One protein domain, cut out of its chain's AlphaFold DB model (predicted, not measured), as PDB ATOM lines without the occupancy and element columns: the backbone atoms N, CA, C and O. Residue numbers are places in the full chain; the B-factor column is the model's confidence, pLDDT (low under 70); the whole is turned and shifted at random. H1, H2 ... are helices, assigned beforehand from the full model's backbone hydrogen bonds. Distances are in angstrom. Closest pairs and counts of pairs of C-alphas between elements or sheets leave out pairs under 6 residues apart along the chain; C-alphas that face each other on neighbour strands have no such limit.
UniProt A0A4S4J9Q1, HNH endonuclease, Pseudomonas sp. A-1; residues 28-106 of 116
ATOM      1  N   ARG A  28      38.255 -20.159 -20.259       80.38
ATOM      2  CA  ARG A  28      36.983 -20.603 -19.658       80.38
ATOM      3  C   ARG A  28      36.087 -21.329 -20.658       80.38
ATOM      4  O   ARG A  28      35.531 -22.367 -20.314       80.38
ATOM      5  N   GLN A  29      35.968 -20.805 -21.877       83.19
ATOM      6  CA  GLN A  29      35.143 -21.415 -22.922       83.19
ATOM      7  C   GLN A  29      35.646 -22.819 -23.289       83.19
ATOM      8  O   GLN A  29      34.883 -23.781 -23.258       83.19
ATOM      9  N   THR A  30      36.948 -22.952 -23.544       85.38
ATOM     10  CA  THR A  30      37.571 -24.249 -23.859       85.38
ATOM     11  C   THR A  30      37.415 -25.264 -22.726       85.38
ATOM     12  O   THR A  30      37.124 -26.429 -22.987       85.38
ATOM     13  N   PHE A  31      37.534 -24.833 -21.467       84.31
ATOM     14  CA  PHE A  31      37.279 -25.694 -20.310       84.31
ATOM     15  C   PHE A  31      35.825 -26.197 -20.256       84.31
ATOM     16  O   PHE A  31      35.592 -27.387 -20.045       84.31
ATOM     17  N   ILE A  32      34.843 -25.315 -20.479       88.56
ATOM     18  CA  ILE A  32      33.418 -25.687 -20.504       88.56
ATOM     19  C   ILE A  32      33.152 -26.715 -21.607       88.56
ATOM     20  O   ILE A  32      32.519 -27.734 -21.347       88.56
ATOM     21  N   GLU A  33      33.679 -26.488 -22.809       89.81
ATOM     22  CA  GLU A  33      33.510 -27.402 -23.943       89.81
ATOM     23  C   GLU A  33      34.122 -28.780 -23.684       89.81
ATOM     24  O   GLU A  33      33.499 -29.799 -23.985       89.81
ATOM     25  N   GLN A  34      35.328 -28.831 -23.112       88.56
ATOM     26  CA  GLN A  34      35.969 -30.095 -22.740       88.56
ATOM     27  C   GLN A  34      35.123 -30.861 -21.727       88.56
ATOM     28  O   GLN A  34      34.858 -32.052 -21.901       88.56
ATOM     29  N   ARG A  35      34.645 -30.165 -20.694       89.19
ATOM     30  CA  ARG A  35      33.808 -30.763 -19.657       89.19
ATOM     31  C   ARG A  35      32.467 -31.248 -20.207       89.19
ATOM     32  O   ARG A  35      32.013 -32.324 -19.820       89.19
ATOM     33  N   ASP A  36      31.847 -30.505 -21.119       91.69
ATOM     34  CA  ASP A  36      30.601 -30.922 -21.770       91.69
ATOM     35  C   ASP A  36      30.788 -32.178 -22.621       91.69
ATOM     36  O   ASP A  36      29.959 -33.084 -22.550       91.69
ATOM     37  N   ARG A  37      31.909 -32.304 -23.342       91.75
ATOM     38  CA  ARG A  37      32.235 -33.546 -24.063       91.75
ATOM     39  C   ARG A  37      32.405 -34.728 -23.110       91.75
ATOM     40  O   ARG A  37      31.856 -35.797 -23.365       91.75
ATOM     41  N   LEU A  38      33.111 -34.532 -21.994       91.62
ATOM     42  CA  LEU A  38      33.386 -35.594 -21.019       91.62
ATOM     43  C   LEU A  38      32.126 -36.159 -20.356       91.62
ATOM     44  O   LEU A  38      32.082 -37.358 -20.071       91.62
ATOM     45  N   LYS A  39      31.064 -35.357 -20.189       89.50
ATOM     46  CA  LYS A  39      29.764 -35.846 -19.684       89.50
ATOM     47  C   LYS A  39      29.211 -37.019 -20.500       89.50
ATOM     48  O   LYS A  39      28.524 -37.872 -19.940       89.50
ATOM     49  N   HIS A  40      29.511 -37.058 -21.797       91.06
ATOM     50  CA  HIS A  40      28.999 -38.040 -22.752       91.06
ATOM     51  C   HIS A  40      30.009 -39.150 -23.081       91.06
ATOM     52  O   HIS A  40      29.889 -39.812 -24.109       91.06
ATOM     53  N   THR A  41      31.002 -39.369 -22.219       93.06
ATOM     54  CA  THR A  41      31.992 -40.445 -22.372       93.06
ATOM     55  C   THR A  41      31.662 -41.647 -21.496       93.06
ATOM     56  O   THR A  41      31.081 -41.497 -20.422       93.06
ATOM     57  N   LEU A  42      32.074 -42.843 -21.933       90.56
ATOM     58  CA  LEU A  42      31.841 -44.104 -21.221       90.56
ATOM     59  C   LEU A  42      32.328 -44.059 -19.764       90.56
ATOM     60  O   LEU A  42      31.626 -44.521 -18.868       90.56
ATOM     61  N   GLY A  43      33.479 -43.427 -19.519       91.00
ATOM     62  CA  GLY A  43      34.042 -43.258 -18.180       91.00
ATOM     63  C   GLY A  43      33.147 -42.472 -17.216       91.00
ATOM     64  O   GLY A  43      33.185 -42.730 -16.017       91.00
ATOM     65  N   ASN A  44      32.273 -41.587 -17.709       91.25
ATOM     66  CA  ASN A  44      31.324 -40.849 -16.868       91.25
ATOM     67  C   ASN A  44      30.024 -41.631 -16.590       91.25
ATOM     68  O   ASN A  44      29.275 -41.293 -15.674       91.25
ATOM     69  N   LEU A  45      29.726 -42.663 -17.382       87.69
ATOM     70  CA  LEU A  45      28.463 -43.392 -17.292       87.69
ATOM     71  C   LEU A  45      28.541 -44.506 -16.245       87.69
ATOM     72  O   LEU A  45      29.469 -45.315 -16.225       87.69
ATOM     73  N   THR A  46      27.518 -44.584 -15.400       81.12
ATOM     74  CA  THR A  46      27.312 -45.688 -14.460       81.12
ATOM     75  C   THR A  46      25.838 -46.070 -14.439       81.12
ATOM     76  O   THR A  46      24.968 -45.243 -14.720       81.12
ATOM     77  N   LEU A  47      25.546 -47.330 -14.128       78.44
ATOM     78  CA  LEU A  47      24.172 -47.807 -14.029       78.44
ATOM     79  C   LEU A  47      23.583 -47.393 -12.681       78.44
ATOM     80  O   LEU A  47      24.102 -47.746 -11.623       78.44
ATOM     81  N   LEU A  48      22.483 -46.646 -12.741       75.94
ATOM     82  CA  LEU A  48      21.714 -46.189 -11.589       75.94
ATOM     83  C   LEU A  48      20.310 -46.787 -11.627       75.94
ATOM     84  O   LEU A  48      19.731 -46.961 -12.701       75.94
ATOM     85  N   ALA A  49      19.719 -47.020 -10.455       71.19
ATOM     86  CA  ALA A  49      18.278 -47.221 -10.371       71.19
ATOM     87  C   ALA A  49      17.555 -45.937 -10.824       71.19
ATOM     88  O   ALA A  49      17.972 -44.830 -10.479       71.19
ATOM     89  N   GLY A  50      16.471 -46.071 -11.596       66.31
ATOM     90  CA  GLY A  50      15.831 -44.942 -12.289       66.31
ATOM     91  C   GLY A  50      15.388 -43.779 -11.387       66.31
ATOM     92  O   GLY A  50      15.407 -42.631 -11.822       66.31
ATOM     93  N   SER A  51      15.064 -44.042 -10.118       73.94
ATOM     94  CA  SER A  51      14.700 -43.015  -9.131       73.94
ATOM     95  C   SER A  51      15.878 -42.161  -8.637       73.94
ATOM     96  O   SER A  51      15.647 -41.080  -8.100       73.94
ATOM     97  N   LEU A  52      17.128 -42.603  -8.825       73.88
ATOM     98  CA  LEU A  52      18.327 -41.938  -8.292       73.88
ATOM     99  C   LEU A  52      18.970 -40.943  -9.266       73.88
ATOM    100  O   LEU A  52      19.700 -40.051  -8.847       73.88
ATOM    101  N   ASN A  53      18.716 -41.048 -10.573       77.56
ATOM    102  CA  ASN A  53      19.373 -40.170 -11.548       77.56
ATOM    103  C   ASN A  53      19.041 -38.669 -11.342       77.56
ATOM    104  O   ASN A  53      19.963 -37.848 -11.331       77.56
ATOM    105  N   PRO A  54      17.772 -38.268 -11.105       78.00
ATOM    106  CA  PRO A  54      17.449 -36.859 -10.878       78.00
ATOM    107  C   PRO A  54      18.088 -36.298  -9.600       78.00
ATOM    108  O   PRO A  54      18.672 -35.210  -9.643       78.00
ATOM    109  N   SER A  55      18.028 -37.048  -8.491       74.75
ATOM    110  CA  SER A  55      18.543 -36.629  -7.180       74.75
ATOM    111  C   SER A  55      20.071 -36.540  -7.134       74.75
ATOM    112  O   SER A  55      20.608 -35.700  -6.413       74.75
ATOM    113  N   LEU A  56      20.779 -37.335  -7.945       78.06
ATOM    114  CA  LEU A  56      22.245 -37.366  -7.986       78.06
ATOM    115  C   LEU A  56      22.871 -36.467  -9.058       78.06
ATOM    116  O   LEU A  56      24.087 -36.286  -9.085       78.06
ATOM    117  N   SER A  57      22.090 -35.870  -9.959       74.94
ATOM    118  CA  SER A  57      22.644 -35.102 -11.086       74.94
ATOM    119  C   SER A  57      23.475 -33.876 -10.657       74.94
ATOM    120  O   SER A  57      24.507 -33.588 -11.270       74.94
ATOM    121  N   ARG A  58      23.096 -33.195  -9.564       78.94
ATOM    122  CA  ARG A  58      23.712 -31.931  -9.096       78.94
ATOM    123  C   ARG A  58      24.299 -31.971  -7.683       78.94
ATOM    124  O   ARG A  58      24.767 -30.941  -7.208       78.94
ATOM    125  N   SER A  59      24.272 -33.115  -7.007       83.12
ATOM    126  CA  SER A  59      24.878 -33.242  -5.680       83.12
ATOM    127  C   SER A  59      26.416 -33.231  -5.755       83.12
ATOM    128  O   SER A  59      26.979 -33.471  -6.828       83.12
ATOM    129  N   PRO A  60      27.125 -32.928  -4.657       86.94
ATOM    130  CA  PRO A  60      28.577 -33.061  -4.614       86.94
ATOM    131  C   PRO A  60      29.006 -34.544  -4.633       86.94
ATOM    132  O   PRO A  60      28.182 -35.442  -4.432       86.94
ATOM    133  N   TRP A  61      30.271 -34.814  -4.976       88.12
ATOM    134  CA  TRP A  61      30.746 -36.179  -5.252       88.12
ATOM    135  C   TRP A  61      30.625 -37.119  -4.051       88.12
ATOM    136  O   TRP A  61      30.206 -38.252  -4.229       88.12
ATOM    137  N   ASP A  62      30.914 -36.653  -2.843       87.06
ATOM    138  CA  ASP A  62      30.750 -37.406  -1.595       87.06
ATOM    139  C   ASP A  62      29.321 -37.953  -1.418       87.06
ATOM    140  O   ASP A  62      29.131 -39.145  -1.160       87.06
ATOM    141  N   VAL A  63      28.309 -37.113  -1.658       86.38
ATOM    142  CA  VAL A  63      26.891 -37.495  -1.621       86.38
ATOM    143  C   VAL A  63      26.572 -38.486  -2.739       86.38
ATOM    144  O   VAL A  63      25.917 -39.500  -2.498       86.38
ATOM    145  N   LYS A  64      27.050 -38.233  -3.968       86.44
ATOM    146  CA  LYS A  64      26.854 -39.169  -5.089       86.44
ATOM    147  C   LYS A  64      27.476 -40.521  -4.807       86.44
ATOM    148  O   LYS A  64      26.827 -41.530  -5.046       86.44
ATOM    149  N   LYS A  65      28.709 -40.540  -4.312       86.62
ATOM    150  CA  LYS A  65      29.482 -41.740  -4.012       86.62
ATOM    151  C   LYS A  65      28.763 -42.587  -2.972       86.62
ATOM    152  O   LYS A  65      28.594 -43.779  -3.200       86.62
ATOM    153  N   ALA A  66      28.269 -41.988  -1.889       85.62
ATOM    154  CA  ALA A  66      27.509 -42.713  -0.872       85.62
ATOM    155  C   ALA A  66      26.261 -43.407  -1.455       85.62
ATOM    156  O   ALA A  66      26.052 -44.603  -1.246       85.62
ATOM    157  N   GLU A  67      25.466 -42.684  -2.244       84.44
ATOM    158  CA  GLU A  67      24.239 -43.213  -2.855       84.44
ATOM    159  C   GLU A  67      24.523 -44.225  -3.974       84.44
ATOM    160  O   GLU A  67      23.856 -45.257  -4.074       84.44
ATOM    161  N   LEU A  68      25.561 -43.979  -4.779       81.12
ATOM    162  CA  LEU A  68      26.075 -44.922  -5.768       81.12
ATOM    163  C   LEU A  68      26.446 -46.236  -5.090       81.12
ATOM    164  O   LEU A  68      25.949 -47.280  -5.487       81.12
ATOM    165  N   LEU A  69      27.256 -46.209  -4.035       78.88
ATOM    166  CA  LEU A  69      27.681 -47.422  -3.334       78.88
ATOM    167  C   LEU A  69      26.518 -48.166  -2.669       78.88
ATOM    168  O   LEU A  69      26.545 -49.391  -2.579       78.88
ATOM    169  N   ARG A  70      25.480 -47.443  -2.239       78.75
ATOM    170  CA  ARG A  70      24.293 -48.039  -1.621       78.75
ATOM    171  C   ARG A  70      23.405 -48.795  -2.612       78.75
ATOM    172  O   ARG A  70      22.790 -49.787  -2.226       78.75
ATOM    173  N   TYR A  71      23.304 -48.318  -3.852       73.62
ATOM    174  CA  TYR A  71      22.285 -48.779  -4.804       73.62
ATOM    175  C   TYR A  71      22.825 -49.290  -6.146       73.62
ATOM    176  O   TYR A  71      22.049 -49.780  -6.969       73.62
ATOM    177  N   SER A  72      24.127 -49.172  -6.398       69.75
ATOM    178  CA  SER A  72      24.750 -49.670  -7.626       69.75
ATOM    179  C   SER A  72      24.997 -51.175  -7.582       69.75
ATOM    180  O   SER A  72      25.127 -51.794  -6.526       69.75
ATOM    181  N   GLN A  73      25.072 -51.778  -8.771       69.62
ATOM    182  CA  GLN A  73      25.466 -53.172  -8.905       69.62
ATOM    183  C   GLN A  73      26.948 -53.336  -8.517       69.62
ATOM    184  O   GLN A  73      27.798 -52.665  -9.117       69.62
ATOM    185  N   PRO A  74      27.290 -54.251  -7.587       64.25
ATOM    186  CA  PRO A  74      28.637 -54.373  -7.023       64.25
ATOM    187  C   PRO A  74      29.759 -54.578  -8.047       64.25
ATOM    188  O   PRO A  74      30.909 -54.284  -7.750       64.25
ATOM    189  N   GLY A  75      29.454 -55.089  -9.244       69.31
ATOM    190  CA  GLY A  75      30.454 -55.356 -10.280       69.31
ATOM    191  C   GLY A  75      30.927 -54.124 -11.058       69.31
ATOM    192  O   GLY A  75      32.091 -54.071 -11.431       69.31
ATOM    193  N   LEU A  76      30.057 -53.135 -11.301       67.19
ATOM    194  CA  LEU A  76      30.355 -52.016 -12.215       67.19
ATOM    195  C   LEU A  76      30.825 -50.747 -11.489       67.19
ATOM    196  O   LEU A  76      31.433 -49.867 -12.091       67.19
ATOM    197  N   SER A  77      30.516 -50.638 -10.199       72.06
ATOM    198  CA  SER A  77      30.713 -49.410  -9.423       72.06
ATOM    199  C   SER A  77      31.688 -49.581  -8.259       72.06
ATOM    200  O   SER A  77      31.882 -48.645  -7.489       72.06
ATOM    201  N   ARG A  78      32.330 -50.752  -8.129       73.56
ATOM    202  CA  ARG A  78      33.294 -51.029  -7.054       73.56
ATOM    203  C   ARG A  78      34.481 -50.075  -7.075       73.56
ATOM    204  O   ARG A  78      34.858 -49.560  -6.034       73.56
ATOM    205  N   GLU A  79      35.027 -49.810  -8.254       78.38
ATOM    206  CA  GLU A  79      36.156 -48.891  -8.446       78.38
ATOM    207  C   GLU A  79      35.837 -47.455  -7.998       78.38
ATOM    208  O   GLU A  79      36.716 -46.736  -7.532       78.38
ATOM    209  N   LEU A  80      34.557 -47.054  -8.021       80.94
ATOM    210  CA  LEU A  80      34.126 -45.739  -7.532       80.94
ATOM    211  C   LEU A  80      34.330 -45.590  -6.018       80.94
ATOM    212  O   LEU A  80      34.391 -44.470  -5.513       80.94
ATOM    213  N   HIS A  81      34.454 -46.702  -5.284       76.81
ATOM    214  CA  HIS A  81      34.736 -46.700  -3.851       76.81
ATOM    215  C   HIS A  81      36.112 -46.102  -3.531       76.81
ATOM    216  O   HIS A  81      36.278 -45.445  -2.503       76.81
ATOM    217  N   GLU A  82      37.093 -46.303  -4.405       81.69
ATOM    218  CA  GLU A  82      38.491 -45.934  -4.156       81.69
ATOM    219  C   GLU A  82      38.808 -44.504  -4.607       81.69
ATOM    220  O   GLU A  82      39.803 -43.924  -4.187       81.69
ATOM    221  N   LEU A  83      37.928 -43.895  -5.405       84.00
ATOM    222  CA  LEU A  83      38.131 -42.549  -5.927       84.00
ATOM    223  C   LEU A  83      37.759 -41.480  -4.895       84.00
ATOM    224  O   LEU A  83      36.608 -41.388  -4.454       84.00
ATOM    225  N   GLU A  84      38.740 -40.668  -4.512       85.19
ATOM    226  CA  GLU A  84      38.548 -39.503  -3.637       85.19
ATOM    227  C   GLU A  84      37.804 -38.376  -4.359       85.19
ATOM    228  O   GLU A  84      36.902 -37.770  -3.786       85.19
ATOM    229  N   ASP A  85      38.107 -38.185  -5.643       85.75
ATOM    230  CA  ASP A  85      37.522 -37.164  -6.506       85.75
ATOM    231  C   ASP A  85      36.842 -37.773  -7.739       85.75
ATOM    232  O   ASP A  85      37.097 -38.912  -8.134       85.75
ATOM    233  N   TRP A  86      35.973 -36.983  -8.370       87.88
ATOM    234  CA  TRP A  86      35.350 -37.310  -9.654       87.88
ATOM    235  C   TRP A  86      35.450 -36.126 -10.609       87.88
ATOM    236  O   TRP A  86      34.479 -35.394 -10.852       87.88
ATOM    237  N   ALA A  87      36.664 -35.907 -11.108       89.19
ATOM    238  CA  ALA A  87      36.979 -34.862 -12.063       89.19
ATOM    239  C   ALA A  87      37.313 -35.451 -13.442       89.19
ATOM    240  O   ALA A  87      37.180 -36.647 -13.711       89.19
ATOM    241  N   GLU A  88      37.717 -34.576 -14.359       89.88
ATOM    242  CA  GLU A  88      38.002 -34.912 -15.752       89.88
ATOM    243  C   GLU A  88      39.063 -36.016 -15.879       89.88
ATOM    244  O   GLU A  88      38.965 -36.874 -16.756       89.88
ATOM    245  N   ARG A  89      40.049 -36.027 -14.973       91.38
ATOM    246  CA  ARG A  89      41.113 -37.034 -14.937       91.38
ATOM    247  C   ARG A  89      40.568 -38.425 -14.617       91.38
ATOM    248  O   ARG A  89      40.925 -39.379 -15.305       91.38
ATOM    249  N   GLU A  90      39.721 -38.546 -13.600       90.94
ATOM    250  CA  GLU A  90      39.173 -39.834 -13.162       90.94
ATOM    251  C   GLU A  90      38.195 -40.395 -14.199       90.94
ATOM    252  O   GLU A  90      38.228 -41.591 -14.488       90.94
ATOM    253  N   ILE A  91      37.403 -39.525 -14.838       92.00
ATOM    254  CA  ILE A  91      36.514 -39.901 -15.950       92.00
ATOM    255  C   ILE A  91      37.317 -40.487 -17.117       92.00
ATOM    256  O   ILE A  91      36.945 -41.533 -17.650       92.00
ATOM    257  N   LEU A  92      38.416 -39.839 -17.513       93.19
ATOM    258  CA  LEU A  92      39.271 -40.325 -18.599       93.19
ATOM    259  C   LEU A  92      39.938 -41.655 -18.243       93.19
ATOM    260  O   LEU A  92      39.837 -42.605 -19.013       93.19
ATOM    261  N   ALA A  93      40.554 -41.742 -17.059       92.00
ATOM    262  CA  ALA A  93      41.233 -42.954 -16.604       92.00
ATOM    263  C   ALA A  93      40.283 -44.159 -16.562       92.00
ATOM    264  O   ALA A  93      40.616 -45.238 -17.047       92.00
ATOM    265  N   ARG A  94      39.064 -43.963 -16.048       91.44
ATOM    266  CA  ARG A  94      38.037 -45.007 -16.047       91.44
ATOM    267  C   ARG A  94      37.583 -45.379 -17.458       91.44
ATOM    268  O   ARG A  94      37.318 -46.546 -17.729       91.44
ATOM    269  N   GLY A  95      37.477 -44.399 -18.354       92.75
ATOM    270  CA  GLY A  95      37.121 -44.627 -19.753       92.75
ATOM    271  C   GLY A  95      38.060 -45.613 -20.449       92.75
ATOM    272  O   GLY A  95      37.571 -46.518 -21.121       92.75
ATOM    273  N   GLU A  96      39.370 -45.480 -20.227       94.12
ATOM    274  CA  GLU A  96      40.386 -46.397 -20.770       94.12
ATOM    275  C   GLU A  96      40.195 -47.827 -20.247       94.12
ATOM    276  O   GLU A  96      40.063 -48.761 -21.036       94.12
ATOM    277  N   VAL A  97      40.057 -48.001 -18.926       91.56
ATOM    278  CA  VAL A  97      39.839 -49.326 -18.313       91.56
ATOM    279  C   VAL A  97      38.583 -50.001 -18.877       91.56
ATOM    280  O   VAL A  97      38.600 -51.179 -19.233       91.56
ATOM    281  N   LEU A  98      37.479 -49.258 -18.999       90.25
ATOM    282  CA  LEU A  98      36.238 -49.799 -19.556       90.25
ATOM    283  C   LEU A  98      36.359 -50.142 -21.042       90.25
ATOM    284  O   LEU A  98      35.769 -51.131 -21.481       90.25
ATOM    285  N   ALA A  99      37.101 -49.345 -21.812       92.62
ATOM    286  CA  ALA A  99      37.349 -49.616 -23.223       92.62
ATOM    287  C   ALA A  99      38.159 -50.906 -23.403       92.62
ATOM    288  O   ALA A  99      37.774 -51.750 -24.211       92.62
ATOM    289  N   GLU A 100      39.208 -51.113 -22.602       92.88
ATOM    290  CA  GLU A 100      39.996 -52.353 -22.607       92.88
ATOM    291  C   GLU A 100      39.125 -53.582 -22.311       92.88
ATOM    292  O   GLU A 100      39.152 -54.571 -23.054       92.88
ATOM    293  N   VAL A 101      38.289 -53.505 -21.268       90.88
ATOM    294  CA  VAL A 101      37.342 -54.578 -20.924       90.88
ATOM    295  C   VAL A 101      36.363 -54.830 -22.072       90.88
ATOM    296  O   VAL A 101      36.146 -55.981 -22.457       90.88
ATOM    297  N   ALA A 102      35.795 -53.772 -22.656       91.31
ATOM    298  CA  ALA A 102      34.855 -53.889 -23.764       91.31
ATOM    299  C   ALA A 102      35.502 -54.549 -24.993       91.31
ATOM    300  O   ALA A 102      34.930 -55.484 -25.552       91.31
ATOM    301  N   CYS A 103      36.716 -54.149 -25.373       92.62
ATOM    302  CA  CYS A 103      37.479 -54.788 -26.449       92.62
ATOM    303  C   CYS A 103      37.770 -56.273 -26.165       92.62
ATOM    304  O   CYS A 103      37.813 -57.090 -27.087       92.62
ATOM    305  N   GLY A 104      37.942 -56.642 -24.893       92.12
ATOM    306  CA  GLY A 104      38.112 -58.030 -24.471       92.12
ATOM    307  C   GLY A 104      36.842 -58.879 -24.597       92.12
ATOM    308  O   GLY A 104      36.940 -60.049 -24.978       92.12
ATOM    309  N   VAL A 105      35.675 -58.299 -24.289       92.69
ATOM    310  CA  VAL A 105      34.356 -58.962 -24.328       92.69
ATOM    311  C   VAL A 105      33.800 -59.029 -25.753       92.69
ATOM    312  O   VAL A 105      33.392 -60.097 -26.209       92.69
ATOM    313  N   TRP A 106      33.821 -57.911 -26.479       91.56
ATOM    314  CA  TRP A 106      33.330 -57.786 -27.854       91.56
ATOM    315  C   TRP A 106      34.486 -57.833 -28.848       91.56
ATOM    316  O   TRP A 106      34.802 -56.855 -29.526       91.56
TER     317      TRP A 106
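Overview. This is residues 28 to 106 of the 116 residues of the protein "HNH endonuclease" of Pseudomonas sp. A-1 (UniProt A0A4S4J9Q1). What shape is it? H1 and H5 meet near one end each, H1 with residues 35 to 38 and H5 with residues 88 to 92, while residues 28 to 33 of H1 and, at the far end, residues 100 to 106, of which 100 to 105 belong to H5, stick out; H3, with short H2 and H4, forms a head to one side. How large? The printed part has 79 residues with five named helices; it is all helix and compact, with radius of gyration of the C-alphas 13.2 A and spans 36 by 34 by 23 A.

Along the chain. Which residues? H1 is residues 28 to 39, H2 52 to 56, H3 61 to 71, H4 78 to 81, H5 88 to 105, 25.8 A long. Where? C-alpha 28 is at (36.983, -20.603, -19.658), C-alpha 105 at (34.356, -58.962, -24.328).

Arrangement. What touches? Residues 35 to 38 of H1 touch H5, with closest C-alphas Leu 38 and Glu 88, 7.0 A. H3 touches H4, with closest C-alphas Lys 65 and Leu 80, 7.1 A. Backbones? H1, H2, H3 and H5 have every O i to N i+4 pair within hydrogen-bond range.

Size, cuts and confidence. Cuts? The printed part has no cut; the link H1 to H2 is long. Low confidence? Residues 50 and 72 to 76 have pLDDT under 70.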